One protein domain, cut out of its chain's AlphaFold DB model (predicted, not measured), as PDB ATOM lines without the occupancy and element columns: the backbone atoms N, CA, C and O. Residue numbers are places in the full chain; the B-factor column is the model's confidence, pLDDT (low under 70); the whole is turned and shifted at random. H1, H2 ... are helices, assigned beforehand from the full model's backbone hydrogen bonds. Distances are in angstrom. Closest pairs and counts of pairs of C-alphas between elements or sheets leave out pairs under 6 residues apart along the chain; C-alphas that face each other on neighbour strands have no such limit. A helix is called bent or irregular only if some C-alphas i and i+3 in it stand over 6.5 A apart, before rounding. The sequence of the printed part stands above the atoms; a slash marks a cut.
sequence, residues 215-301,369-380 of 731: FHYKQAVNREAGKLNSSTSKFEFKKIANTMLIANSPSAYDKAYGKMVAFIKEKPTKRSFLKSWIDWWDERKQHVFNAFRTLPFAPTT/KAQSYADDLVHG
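Overview. This is residues 215 to 301 and 369 to 380 of the 731 residues of the protein "Angiopoietin-1 receptor" of Paramuricea clavata (UniProt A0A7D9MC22). Four helices, H1 to H4, run up and down in turn as a bundle, with H1 and H4 less closely set than the other neighbours. At the end of the bundle where H3 begins, H6 is set crosswise, and short H5 with the unnamed residues 289 to 301 also lies toward this end. The printed part has 99 residues with six named helices, H1 to H6 in order, and no named strand; the class is all helix. It is compact, with a radius of gyration of the C-alphas of 14.2 A and spans of 39 by 33 by 22 A.

Along the chain. H1, residues 215 to 227, begins at C-alpha 215 (165.245, 177.901, 262.962) and is 19.1 A long. H2, residues 231 to 246, measures 22.5 A, and H3, residues 250 to 266, 24.1 A. H4, residues 268 to 283, measures 21.6 A; it is irregular, with C-alphas 270 and 273 7.7 A apart, and has a kink of 32 degrees near residue 275. H5 is residues 285 to 288. H6, residues 369 to 378, ends at C-alpha 378 (185.634, 176.009, 289.582).

Arrangement. H1 and H2 form a hairpin and touch, closest at the C-alphas of Ala 225 and Lys 234, 5.1 A. The hairpin of H2 and H3 touches at Met 244 and Tyr 253, C-alphas 5.1 A apart. In the hairpin of H3 and H4, residues 261 to 265 of H3 alone touch H4, closest at the C-alphas of Ile 264 and Arg 271, 5.2 A. H1 and H4 are close but not clearly touching. H5 is near H2; H6 is near H3, about perpendicular at 73 degrees. Every O i to N i+4 pair is within hydrogen-bond range in H2, H3 and H6, but 8 of 9 in H1 and 6 of 12 in H4; H5 is too short for one.

Size, cuts and confidence. Residues 302 to 368 are not printed, and C-alphas 301 and 369 are 20.5 A apart across this cut. The links printed whole are tight. Residue 380 is under pLDDT 70.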
ATOM      1  N   PHE A 215     165.897 178.907 263.797       86.62
ATOM      2  CA  PHE A 215     165.245 177.901 262.962       86.62
ATOM      3  C   PHE A 215     166.010 177.692 261.650       86.62
ATOM      4  O   PHE A 215     166.233 176.542 261.268       86.62
ATOM      5  N   HIS A 216     166.528 178.757 261.031       85.12
ATOM      6  CA  HIS A 216     167.341 178.661 259.820       85.12
ATOM      7  C   HIS A 216     168.681 177.952 260.053       85.12
ATOM      8  O   HIS A 216     169.048 177.079 259.256       85.12
ATOM      9  N   TYR A 217     169.324 178.170 261.208       90.00
ATOM     10  CA  TYR A 217     170.446 177.340 261.664       90.00
ATOM     11  C   TYR A 217     170.055 175.854 261.786       90.00
ATOM     12  O   TYR A 217     170.681 174.982 261.177       90.00
ATOM     13  N   LYS A 218     168.960 175.533 262.495       90.19
ATOM     14  CA  LYS A 218     168.472 174.144 262.649       90.19
ATOM     15  C   LYS A 218     168.110 173.493 261.310       90.19
ATOM     16  O   LYS A 218     168.342 172.294 261.123       90.19
ATOM     17  N   GLN A 219     167.563 174.243 260.355       88.38
ATOM     18  CA  GLN A 219     167.349 173.746 258.998       88.38
ATOM     19  C   GLN A 219     168.683 173.452 258.293       88.38
ATOM     20  O   GLN A 219     168.807 172.400 257.664       88.38
ATOM     21  N   ALA A 220     169.683 174.333 258.406       90.56
ATOM     22  CA  ALA A 220     171.012 174.120 257.832       90.56
ATOM     23  C   ALA A 220     171.670 172.850 258.394       90.56
ATOM     24  O   ALA A 220     172.068 171.982 257.619       90.56
ATOM     25  N   VAL A 221     171.648 172.665 259.717       93.00
ATOM     26  CA  VAL A 221     172.083 171.429 260.393       93.00
ATOM     27  C   VAL A 221     171.362 170.195 259.828       93.00
ATOM     28  O   VAL A 221     171.986 169.172 259.547       93.00
ATOM     29  N   ASN A 222     170.047 170.260 259.597       91.44
ATOM     30  CA  ASN A 222     169.311 169.140 259.002       91.44
ATOM     31  C   ASN A 222     169.721 168.846 257.544       91.44
ATOM     32  O   ASN A 222     169.780 167.672 257.170       91.44
ATOM     33  N   ARG A 223     170.034 169.875 256.741       92.25
ATOM     34  CA  ARG A 223     170.535 169.724 255.361       92.25
ATOM     35  C   ARG A 223     171.914 169.061 255.335       92.25
ATOM     36  O   ARG A 223     172.100 168.085 254.610       92.25
ATOM     37  N   GLU A 224     172.838 169.518 256.176       92.88
ATOM     38  CA  GLU A 224     174.200 168.976 256.254       92.88
ATOM     39  C   GLU A 224     174.239 167.560 256.837       92.88
ATOM     40  O   GLU A 224     174.881 166.671 256.272       92.88
ATOM     41  N   ALA A 225     173.430 167.276 257.864       93.38
ATOM     42  CA  ALA A 225     173.208 165.909 258.334       93.38
ATOM     43  C   ALA A 225     172.654 164.995 257.220       93.38
ATOM     44  O   ALA A 225     172.924 163.793 257.188       93.38
ATOM     45  N   GLY A 226     171.891 165.547 256.271       91.25
ATOM     46  CA  GLY A 226     171.429 164.836 255.081       91.25
ATOM     47  C   GLY A 226     172.573 164.210 254.275       91.25
ATOM     48  O   GLY A 226     172.440 163.054 253.870       91.25
ATOM     49  N   LYS A 227     173.697 164.929 254.135       92.38
ATOM     50  CA  LYS A 227     174.885 164.550 253.344       92.38
ATOM     51  C   LYS A 227     175.783 163.497 254.014       92.38
ATOM     52  O   LYS A 227     176.614 162.898 253.343       92.38
ATOM     53  N   LEU A 228     175.632 163.250 255.318       93.00
ATOM     54  CA  LEU A 228     176.396 162.218 256.030       93.00
ATOM     55  C   LEU A 228     175.881 160.803 255.695       93.00
ATOM     56  O   LEU A 228     174.686 160.593 255.493       93.00
ATOM     57  N   ASN A 229     176.767 159.804 255.697       87.06
ATOM     58  CA  ASN A 229     176.410 158.438 255.273       87.06
ATOM     59  C   ASN A 229     175.875 157.539 256.407       87.06
ATOM     60  O   ASN A 229     175.092 156.632 256.151       87.06
ATOM     61  N   SER A 230     176.273 157.784 257.661       91.56
ATOM     62  CA  SER A 230     175.928 156.955 258.833       91.56
ATOM     63  C   SER A 230     174.888 157.638 259.723       91.56
ATOM     64  O   SER A 230     175.027 158.825 260.019       91.56
ATOM     65  N   SER A 231     173.888 156.891 260.202       90.81
ATOM     66  CA  SER A 231     172.899 157.346 261.196       90.81
ATOM     67  C   SER A 231     173.557 157.865 262.479       90.81
ATOM     68  O   SER A 231     173.227 158.962 262.920       90.81
ATOM     69  N   THR A 232     174.546 157.146 263.018       93.00
ATOM     70  CA  THR A 232     175.332 157.561 264.191       93.00
ATOM     71  C   THR A 232     176.042 158.891 263.945       93.00
ATOM     72  O   THR A 232     175.949 159.804 264.757       93.00
ATOM     73  N   SER A 233     176.678 159.058 262.776       92.69
ATOM     74  CA  SER A 233     177.316 160.338 262.426       92.69
ATOM     75  C   SER A 233     176.301 161.477 262.267       92.69
ATOM     76  O   SER A 233     176.626 162.610 262.602       92.69
ATOM     77  N   LYS A 234     175.071 161.207 261.801       94.88
ATOM     78  CA  LYS A 234     173.989 162.212 261.762       94.88
ATOM     79  C   LYS A 234     173.535 162.619 263.154       94.88
ATOM     80  O   LYS A 234     173.258 163.794 263.365       94.88
ATOM     81  N   PHE A 235     173.422 161.658 264.067       95.12
ATOM     82  CA  PHE A 235     173.019 161.914 265.442       95.12
ATOM     83  C   PHE A 235     174.069 162.757 266.174       95.12
ATOM     84  O   PHE A 235     173.734 163.843 266.640       95.12
ATOM     85  N   GLU A 236     175.337 162.334 266.174       96.00
ATOM     86  CA  GLU A 236     176.414 163.079 266.842       96.00
ATOM     87  C   GLU A 236     176.615 164.476 266.235       96.00
ATOM     88  O   GLU A 236     176.653 165.452 266.975       96.00
ATOM     89  N   PHE A 237     176.609 164.623 264.903       97.12
ATOM     90  CA  PHE A 237     176.673 165.946 264.267       97.12
ATOM     91  C   PHE A 237     175.547 166.884 264.740       97.12
ATOM     92  O   PHE A 237     175.805 168.022 265.131       97.12
ATOM     93  N   LYS A 238     174.294 166.404 264.756       96.69
ATOM     94  CA  LYS A 238     173.144 167.191 265.232       96.69
ATOM     95  C   LYS A 238     173.233 167.510 266.721       96.69
ATOM     96  O   LYS A 238     172.829 168.595 267.123       96.69
ATOM     97  N   LYS A 239     173.724 166.573 267.530       96.88
ATOM     98  CA  LYS A 239     173.924 166.742 268.971       96.88
ATOM     99  C   LYS A 239     174.922 167.866 269.234       96.88
ATOM    100  O   LYS A 239     174.542 168.836 269.875       96.88
ATOM    101  N   ILE A 240     176.119 167.803 268.642       96.94
ATOM    102  CA  ILE A 240     177.160 168.833 268.787       96.94
ATOM    103  C   ILE A 240     176.657 170.198 268.288       96.94
ATOM    104  O   ILE A 240     176.755 171.182 269.014       96.94
ATOM    105  N   ALA A 241     176.043 170.258 267.099       96.31
ATOM    106  CA  ALA A 241     175.494 171.503 266.547       96.31
ATOM    107  C   ALA A 241     174.400 172.128 267.440       96.31
ATOM    108  O   ALA A 241     174.348 173.343 267.624       96.31
ATOM    109  N   ASN A 242     173.538 171.308 268.053       95.25
ATOM    110  CA  ASN A 242     172.563 171.797 269.027       95.25
ATOM    111  C   ASN A 242     173.223 172.228 270.346       95.25
ATOM    112  O   ASN A 242     172.785 173.223 270.915       95.25
ATOM    113  N   THR A 243     174.267 171.532 270.819       95.19
ATOM    114  CA  THR A 243     175.044 171.939 272.005       95.19
ATOM    115  C   THR A 243     175.667 173.318 271.808       95.19
ATOM    116  O   THR A 243     175.548 174.149 272.700       95.19
ATOM    117  N   MET A 244     176.241 173.596 270.630       96.12
ATOM    118  CA  MET A 244     176.716 174.940 270.278       96.12
ATOM    119  C   MET A 244     175.581 175.969 270.361       96.12
ATOM    120  O   MET A 244     175.727 176.994 271.021       96.12
ATOM    121  N   LEU A 245     174.427 175.692 269.734       93.62
ATOM    122  CA  LEU A 245     173.278 176.612 269.701       93.62
ATOM    123  C   LEU A 245     172.787 177.025 271.094       93.62
ATOM    124  O   LEU A 245     172.442 178.190 271.304       93.62
ATOM    125  N   ILE A 246     172.741 176.071 272.026       91.12
ATOM    126  CA  ILE A 246     172.199 176.268 273.376       91.12
ATOM    127  C   ILE A 246     173.260 176.586 274.439       91.12
ATOM    128  O   ILE A 246     172.895 176.697 275.607       91.12
ATOM    129  N   ALA A 247     174.535 176.729 274.064       91.00
ATOM    130  CA  ALA A 247     175.610 177.085 274.988       91.00
ATOM    131  C   ALA A 247     175.301 178.405 275.720       91.00
ATOM    132  O   ALA A 247     174.835 179.362 275.102       91.00
ATOM    133  N   ASN A 248     175.544 178.454 277.034       86.69
ATOM    134  CA  ASN A 248     175.203 179.610 277.878       86.69
ATOM    135  C   ASN A 248     176.398 180.544 278.156       86.69
ATOM    136  O   ASN A 248     176.178 181.704 278.508       86.69
ATOM    137  N   SER A 249     177.636 180.067 277.974       86.94
ATOM    138  CA  SER A 249     178.881 180.848 278.033       86.94
ATOM    139  C   SER A 249     179.684 180.694 276.727       86.94
ATOM    140  O   SER A 249     179.515 179.679 276.040       86.94
ATOM    141  N   PRO A 250     180.555 181.661 276.367       90.19
ATOM    142  CA  PRO A 250     181.512 181.512 275.265       90.19
ATOM    143  C   PRO A 250     182.376 180.253 275.407       90.19
ATOM    144  O   PRO A 250     182.396 179.435 274.498       90.19
ATOM    145  N   SER A 251     182.926 180.000 276.601       88.00
ATOM    146  CA  SER A 251     183.636 178.757 276.944       88.00
ATOM    147  C   SER A 251     182.833 177.494 276.579       88.00
ATOM    148  O   SER A 251     183.324 176.609 275.873       88.00
ATOM    149  N   ALA A 252     181.555 177.415 276.972       89.38
ATOM    150  CA  ALA A 252     180.690 176.286 276.625       89.38
ATOM    151  C   ALA A 252     180.444 176.154 275.107       89.38
ATOM    152  O   ALA A 252     180.281 175.033 274.608       89.38
ATOM    153  N   TYR A 253     180.431 177.269 274.368       94.81
ATOM    154  CA  TYR A 253     180.374 177.271 272.907       94.81
ATOM    155  C   TYR A 253     181.684 176.756 272.303       94.81
ATOM    156  O   TYR A 253     181.639 175.826 271.500       94.81
ATOM    157  N   ASP A 254     182.836 177.271 272.730       93.38
ATOM    158  CA  ASP A 254     184.154 176.908 272.197       93.38
ATOM    159  C   ASP A 254     184.483 175.430 272.467       93.38
ATOM    160  O   ASP A 254     184.946 174.712 271.578       93.38
ATOM    161  N   LYS A 255     184.103 174.907 273.643       92.94
ATOM    162  CA  LYS A 255     184.130 173.467 273.968       92.94
ATOM    163  C   LYS A 255     183.288 172.632 272.993       92.94
ATOM    164  O   LYS A 255     183.663 171.507 272.645       92.94
ATOM    165  N   ALA A 256     182.134 173.136 272.554       95.56
ATOM    166  CA  ALA A 256     181.265 172.456 271.593       95.56
ATOM    167  C   ALA A 256     181.763 172.603 270.140       95.56
ATOM    168  O   ALA A 256     181.720 171.633 269.380       95.56
ATOM    169  N   TYR A 257     182.315 173.760 269.777       96.00
ATOM    170  CA  TYR A 257     182.988 174.005 268.501       96.00
ATOM    171  C   TYR A 257     184.221 173.102 268.343       96.00
ATOM    172  O   TYR A 257     184.360 172.415 267.331       96.00
ATOM    173  N   GLY A 258     185.054 172.973 269.381       95.50
ATOM    174  CA  GLY A 258     186.186 172.040 269.412       95.50
ATOM    175  C   GLY A 258     185.763 170.587 269.166       95.50
ATOM    176  O   GLY A 258     186.391 169.882 268.372       95.50
ATOM    177  N   LYS A 259     184.631 170.153 269.744       97.12
ATOM    178  CA  LYS A 259     184.020 168.839 269.456       97.12
ATOM    179  C   LYS A 259     183.558 168.718 267.997       97.12
ATOM    180  O   LYS A 259     183.730 167.652 267.407       97.12
ATOM    181  N   MET A 260     183.032 169.784 267.387       97.19
ATOM    182  CA  MET A 260     182.672 169.803 265.961       97.19
ATOM    183  C   MET A 260     183.916 169.678 265.068       97.19
ATOM    184  O   MET A 260     183.940 168.854 264.153       97.19
ATOM    185  N   VAL A 261     184.982 170.425 265.365       96.06
ATOM    186  CA  VAL A 261     186.259 170.352 264.636       96.06
ATOM    187  C   VAL A 261     186.889 168.960 264.764       96.06
ATOM    188  O   VAL A 261     187.322 168.394 263.757       96.06
ATOM    189  N   ALA A 262     186.890 168.364 265.959       96.38
ATOM    190  CA  ALA A 262     187.355 166.993 266.179       96.38
ATOM    191  C   ALA A 262     186.519 165.966 265.391       96.38
ATOM    192  O   ALA A 262     187.075 165.118 264.693       96.38
ATOM    193  N   PHE A 263     185.187 166.093 265.412       96.19
ATOM    194  CA  PHE A 263     184.282 165.263 264.613       96.19
ATOM    195  C   PHE A 263     184.568 165.376 263.105       96.19
ATOM    196  O   PHE A 263     184.533 164.371 262.396       96.19
ATOM    197  N   ILE A 264     184.897 166.560 262.585       95.38
ATOM    198  CA  ILE A 264     185.291 166.721 261.175       95.38
ATOM    199  C   ILE A 264     186.637 166.024 260.905       95.38
ATOM    200  O   ILE A 264     186.741 165.249 259.949       95.38
ATOM    201  N   LYS A 265     187.638 166.245 261.771       94.25
ATOM    202  CA  LYS A 265     188.998 165.682 261.656       94.25
ATOM    203  C   LYS A 265     189.053 164.152 261.760       94.25
ATOM    204  O   LYS A 265     189.891 163.555 261.101       94.25
ATOM    205  N   GLU A 266     188.152 163.509 262.508       94.19
ATOM    206  CA  GLU A 266     188.090 162.040 262.656       94.19
ATOM    207  C   GLU A 266     187.916 161.311 261.304       94.19
ATOM    208  O   GLU A 266     188.400 160.195 261.129       94.19
ATOM    209  N   LYS A 267     187.199 161.908 260.334       92.44
ATOM    210  CA  LYS A 267     186.911 161.282 259.024       92.44
ATOM    211  C   LYS A 267     186.996 162.308 257.883       92.44
ATOM    212  O   LYS A 267     185.966 162.614 257.271       92.44
ATOM    213  N   PRO A 268     188.198 162.815 257.543       89.06
ATOM    214  CA  PRO A 268     188.361 163.976 256.667       89.06
ATOM    215  C   PRO A 268     187.808 163.720 255.260       89.06
ATOM    216  O   PRO A 268     187.077 164.550 254.727       89.06
ATOM    217  N   THR A 269     188.015 162.524 254.702       88.25
ATOM    218  CA  THR A 269     187.476 162.115 253.388       88.25
ATOM    219  C   THR A 269     185.945 162.063 253.321       88.25
ATOM    220  O   THR A 269     185.382 162.089 252.230       88.25
ATOM    221  N   LYS A 270     185.253 161.989 254.467       90.00
ATOM    222  CA  LYS A 270     183.785 161.855 254.561       90.00
ATOM    223  C   LYS A 270     183.095 163.059 255.208       90.00
ATOM    224  O   LYS A 270     181.868 163.109 255.183       90.00
ATOM    225  N   ARG A 271     183.841 163.981 255.827       93.31
ATOM    226  CA  ARG A 271     183.304 165.086 256.647       93.31
ATOM    227  C   ARG A 271     183.918 166.458 256.346       93.31
ATOM    228  O   ARG A 271     183.377 167.445 256.825       93.31
ATOM    229  N   SER A 272     184.972 166.557 255.530       92.00
ATOM    230  CA  SER A 272     185.623 167.836 255.174       92.00
ATOM    231  C   SER A 272     184.674 168.893 254.595       92.00
ATOM    232  O   SER A 272     184.882 170.079 254.827       92.00
ATOM    233  N   PHE A 273     183.594 168.482 253.920       91.25
ATOM    234  CA  PHE A 273     182.557 169.391 253.415       91.25
ATOM    235  C   PHE A 273     181.864 170.225 254.510       91.25
ATOM    236  O   PHE A 273     181.235 171.228 254.194       91.25
ATOM    237  N   LEU A 274     181.961 169.814 255.780       94.00
ATOM    238  CA  LEU A 274     181.422 170.553 256.922       94.00
ATOM    239  C   LEU A 274     182.329 171.704 257.380       94.00
ATOM    240  O   LEU A 274     181.863 172.513 258.173       94.00
ATOM    241  N   LYS A 275     183.592 171.790 256.926       92.44
ATOM    242  CA  LYS A 275     184.539 172.817 257.403       92.44
ATOM    243  C   LYS A 275     184.084 174.223 257.002       92.44
ATOM    244  O   LYS A 275     183.797 175.023 257.876       92.44
ATOM    245  N   SER A 276     183.870 174.470 255.709       89.69
ATOM    246  CA  SER A 276     183.336 175.761 255.244       89.69
ATOM    247  C   SER A 276     181.941 176.069 255.796       89.69
ATOM    248  O   SER A 276     181.598 177.229 255.978       89.69
ATOM    249  N   TRP A 277     181.133 175.044 256.094       93.31
ATOM    250  CA  TRP A 277     179.842 175.239 256.753       93.31
ATOM    251  C   TRP A 277     179.997 175.711 258.204       93.31
ATOM    252  O   TRP A 277     179.282 176.626 258.596       93.31
ATOM    253  N   ILE A 278     180.884 175.103 259.004       93.62
ATOM    254  CA  ILE A 278     181.038 175.483 260.415       93.62
ATOM    255  C   ILE A 278     181.758 176.825 260.571       93.62
ATOM    256  O   ILE A 278     181.346 177.614 261.414       93.62
ATOM    257  N   ASP A 279     182.747 177.106 259.721       90.19
ATOM    258  CA  ASP A 279     183.497 178.369 259.725       90.19
ATOM    259  C   ASP A 279     182.561 179.560 259.483       90.19
ATOM    260  O   ASP A 279     182.516 180.491 260.281       90.19
ATOM    261  N   TRP A 280     181.697 179.454 258.467       88.31
ATOM    262  CA  TRP A 280     180.696 180.471 258.132       88.31
ATOM    263  C   TRP A 280     179.739 180.794 259.295       88.31
ATOM    264  O   TRP A 280     179.301 181.937 259.438       88.31
ATOM    265  N   TRP A 281     179.410 179.811 260.145       90.94
ATOM    266  CA  TRP A 281     178.596 180.039 261.348       90.94
ATOM    267  C   TRP A 281     179.406 180.555 262.546       90.94
ATOM    268  O   TRP A 281     178.834 181.263 263.372       90.94
ATOM    269  N   ASP A 282     180.691 180.212 262.667       90.50
ATOM    270  CA  ASP A 282     181.570 180.726 263.729       90.50
ATOM    271  C   ASP A 282     181.891 182.214 263.523       90.50
ATOM    272  O   ASP A 282     181.795 182.996 264.467       90.50
ATOM    273  N   GLU A 283     182.126 182.635 262.274       87.25
ATOM    274  CA  GLU A 283     182.213 184.050 261.870       87.25
ATOM    275  C   GLU A 283     180.983 184.863 262.318       87.25
ATOM    276  O   GLU A 283     181.094 186.015 262.723       87.25
ATOM    277  N   ARG A 284     179.796 184.243 262.283       85.94
ATOM    278  CA  ARG A 284     178.490 184.862 262.589       85.94
ATOM    279  C   ARG A 284     178.001 184.558 264.009       85.94
ATOM    280  O   ARG A 284     176.815 184.720 264.322       85.94
ATOM    281  N   LYS A 285     178.885 184.094 264.905       88.31
ATOM    282  CA  LYS A 285     178.447 183.493 266.177       88.31
ATOM    283  C   LYS A 285     177.673 184.437 267.103       88.31
ATOM    284  O   LYS A 285     176.790 183.985 267.835       88.31
ATOM    285  N   GLN A 286     177.936 185.739 266.999       85.94
ATOM    286  CA  GLN A 286     177.300 186.800 267.787       85.94
ATOM    287  C   GLN A 286     175.793 186.984 267.511       85.94
ATOM    288  O   GLN A 286     175.049 187.451 268.381       85.94
ATOM    289  N   HIS A 287     175.303 186.592 266.330       86.06
ATOM    290  CA  HIS A 287     173.897 186.795 265.946       86.06
ATOM    291  C   HIS A 287     173.012 185.577 266.246       86.06
ATOM    292  O   HIS A 287     171.809 185.721 266.467       86.06
ATOM    293  N   VAL A 288     173.597 184.374 266.258       86.88
ATOM    294  CA  VAL A 288     172.859 183.099 266.191       86.88
ATOM    295  C   VAL A 288     172.837 182.354 267.532       86.88
ATOM    296  O   VAL A 288     171.798 181.822 267.942       86.88
ATOM    297  N   PHE A 289     173.979 182.277 268.221       90.50
ATOM    298  CA  PHE A 289     174.186 181.346 269.335       90.50
ATOM    299  C   PHE A 289     173.904 181.994 270.693       90.50
ATOM    300  O   PHE A 289     174.162 183.175 270.915       90.50
ATOM    301  N   ASN A 290     173.375 181.207 271.635       88.38
ATOM    302  CA  ASN A 290     172.922 181.737 272.925       88.38
ATOM    303  C   ASN A 290     174.043 182.360 273.775       88.38
ATOM    304  O   ASN A 290     173.780 183.327 274.490       88.38
ATOM    305  N   ALA A 291     175.269 181.846 273.657       88.12
ATOM    306  CA  ALA A 291     176.447 182.291 274.399       88.12
ATOM    307  C   ALA A 291     176.773 183.780 274.191       88.12
ATOM    308  O   ALA A 291     177.236 184.442 275.118       88.12
ATOM    309  N   PHE A 292     176.477 184.307 272.998       86.69
ATOM    310  CA  PHE A 292     176.836 185.656 272.553       86.69
ATOM    311  C   PHE A 292     175.623 186.599 272.463       86.69
ATOM    312  O   PHE A 292     175.654 187.616 271.773       86.69
ATOM    313  N   ARG A 293     174.519 186.273 273.150       78.75
ATOM    314  CA  ARG A 293     173.353 187.163 273.240       78.75
ATOM    315  C   ARG A 293     173.720 188.445 273.990       78.75
ATOM    316  O   ARG A 293     173.949 188.405 275.197       78.75
ATOM    317  N   THR A 294     173.712 189.558 273.259       70.88
ATOM    318  CA  THR A 294     173.925 190.924 273.754       70.88
ATOM    319  C   THR A 294     172.773 191.409 274.637       70.88
ATOM    320  O   THR A 294     173.012 191.986 275.692       70.88
ATOM    321  N   LEU A 295     171.524 191.112 274.259       75.44
ATOM    322  CA  LEU A 295     170.329 191.567 274.975       75.44
ATOM    323  C   LEU A 295     169.554 190.431 275.681       75.44
ATOM    324  O   LEU A 295     169.406 189.332 275.122       75.44
ATOM    325  N   PRO A 296     168.996 190.697 276.883       70.19
ATOM    326  CA  PRO A 296     167.930 189.900 277.498       70.19
ATOM    327  C   PRO A 296     166.728 189.690 276.565       70.19
ATOM    328  O   PRO A 296     166.572 190.377 275.564       70.19
ATOM    329  N   PHE A 297     165.853 188.732 276.886       70.94
ATOM    330  CA  PHE A 297     164.585 188.472 276.167       70.94
ATOM    331  C   PHE A 297     164.651 188.149 274.658       70.94
ATOM    332  O   PHE A 297     163.631 187.720 274.123       70.94
ATOM    333  N   ALA A 298     165.815 188.230 273.999       79.88
ATOM    334  CA  ALA A 298     165.960 188.031 272.557       79.88
ATOM    335  C   ALA A 298     165.198 186.788 272.034       79.88
ATOM    336  O   ALA A 298     165.381 185.686 272.587       79.88
ATOM    337  N   PRO A 299     164.353 186.914 270.992       82.69
ATOM    338  CA  PRO A 299     163.619 185.785 270.440       82.69
ATOM    339  C   PRO A 299     164.570 184.716 269.881       82.69
ATOM    340  O   PRO A 299     165.755 184.941 269.643       82.69
ATOM    341  N   THR A 300     164.070 183.493 269.723       83.12
ATOM    342  CA  THR A 300     164.825 182.371 269.131       83.12
ATOM    343  C   THR A 300     164.551 182.197 267.641       83.12
ATOM    344  O   THR A 300     165.297 181.501 266.959       83.12
ATOM    345  N   THR A 301     163.465 182.766 267.132       83.50
ATOM    346  CA  THR A 301     162.973 182.538 265.772       83.50
ATOM    347  C   THR A 301     162.333 183.798 265.233       83.50
ATOM    348  O   THR A 301     161.669 184.523 265.978       83.50
ATOM    349  N   LYS A 369     173.150 180.903 283.256       75.94
ATOM    350  CA  LYS A 369     174.371 181.588 282.806       75.94
ATOM    351  C   LYS A 369     175.365 181.751 283.962       75.94
ATOM    352  O   LYS A 369     176.527 181.402 283.800       75.94
ATOM    353  N   ALA A 370     174.885 182.159 285.139       80.94
ATOM    354  CA  ALA A 370     175.674 182.226 286.367       80.94
ATOM    355  C   ALA A 370     176.217 180.851 286.794       80.94
ATOM    356  O   ALA A 370     177.394 180.757 287.123       80.94
ATOM    357  N   GLN A 371     175.411 179.783 286.714       82.25
ATOM    358  CA  GLN A 371     175.884 178.414 286.956       82.25
ATOM    359  C   GLN A 371     177.027 178.044 286.002       82.25
ATOM    360  O   GLN A 371     178.082 177.637 286.462       82.25
ATOM    361  N   SER A 372     176.861 178.272 284.693       73.44
ATOM    362  CA  SER A 372     177.912 177.983 283.706       73.44
ATOM    363  C   SER A 372     179.211 178.744 283.986       73.44
ATOM    364  O   SER A 372     180.284 178.193 283.773       73.44
ATOM    365  N   TYR A 373     179.126 179.990 284.460       78.25
ATOM    366  CA  TYR A 373     180.295 180.777 284.860       78.25
ATOM    367  C   TYR A 373     180.943 180.260 286.150       78.25
ATOM    368  O   TYR A 373     182.166 180.248 286.243       78.25
ATOM    369  N   ALA A 374     180.150 179.812 287.126       79.62
ATOM    370  CA  ALA A 374     180.671 179.166 288.327       79.62
ATOM    371  C   ALA A 374     181.382 177.847 287.982       79.62
ATOM    372  O   ALA A 374     182.482 177.615 288.469       79.62
ATOM    373  N   ASP A 375     180.803 177.033 287.095       76.38
ATOM    374  CA  ASP A 375     181.403 175.784 286.619       76.38
ATOM    375  C   ASP A 375     182.733 176.058 285.876       76.38
ATOM    376  O   ASP A 375     183.739 175.407 286.158       76.38
ATOM    377  N   ASP A 376     182.769 177.055 284.976       74.75
ATOM    378  CA  ASP A 376     183.990 177.483 284.267       74.75
ATOM    379  C   ASP A 376     185.096 177.933 285.266       74.75
ATOM    380  O   ASP A 376     186.242 177.491 285.161       74.75
ATOM    381  N   LEU A 377     184.751 178.725 286.295       77.00
ATOM    382  CA  LEU A 377     185.687 179.177 287.342       77.00
ATOM    383  C   LEU A 377     186.185 178.040 288.256       77.00
ATOM    384  O   LEU A 377     187.372 177.985 288.579       77.00
ATOM    385  N   VAL A 378     185.301 177.131 288.680       76.75
ATOM    386  CA  VAL A 378     185.634 176.009 289.582       76.75
ATOM    387  C   VAL A 378     186.565 174.998 288.912       76.75
ATOM    388  O   VAL A 378     187.405 174.399 289.581       76.75
ATOM    389  N   HIS A 379     186.461 174.824 287.595       71.00
ATOM    390  CA  HIS A 379     187.326 173.913 286.843       71.00
ATOM    391  C   HIS A 379     188.682 174.519 286.438       71.00
ATOM    392  O   HIS A 379     189.450 173.864 285.735       71.00
ATOM    393  N   GLY A 380     189.014 175.730 286.906       52.03
ATOM    394  CA  GLY A 380     190.312 176.375 286.662       52.03
ATOM    395  C   GLY A 380     190.506 176.871 285.225       52.03
ATOM    396  O   GLY A 380     191.592 177.324 284.862       52.03
TER     397      GLY A 380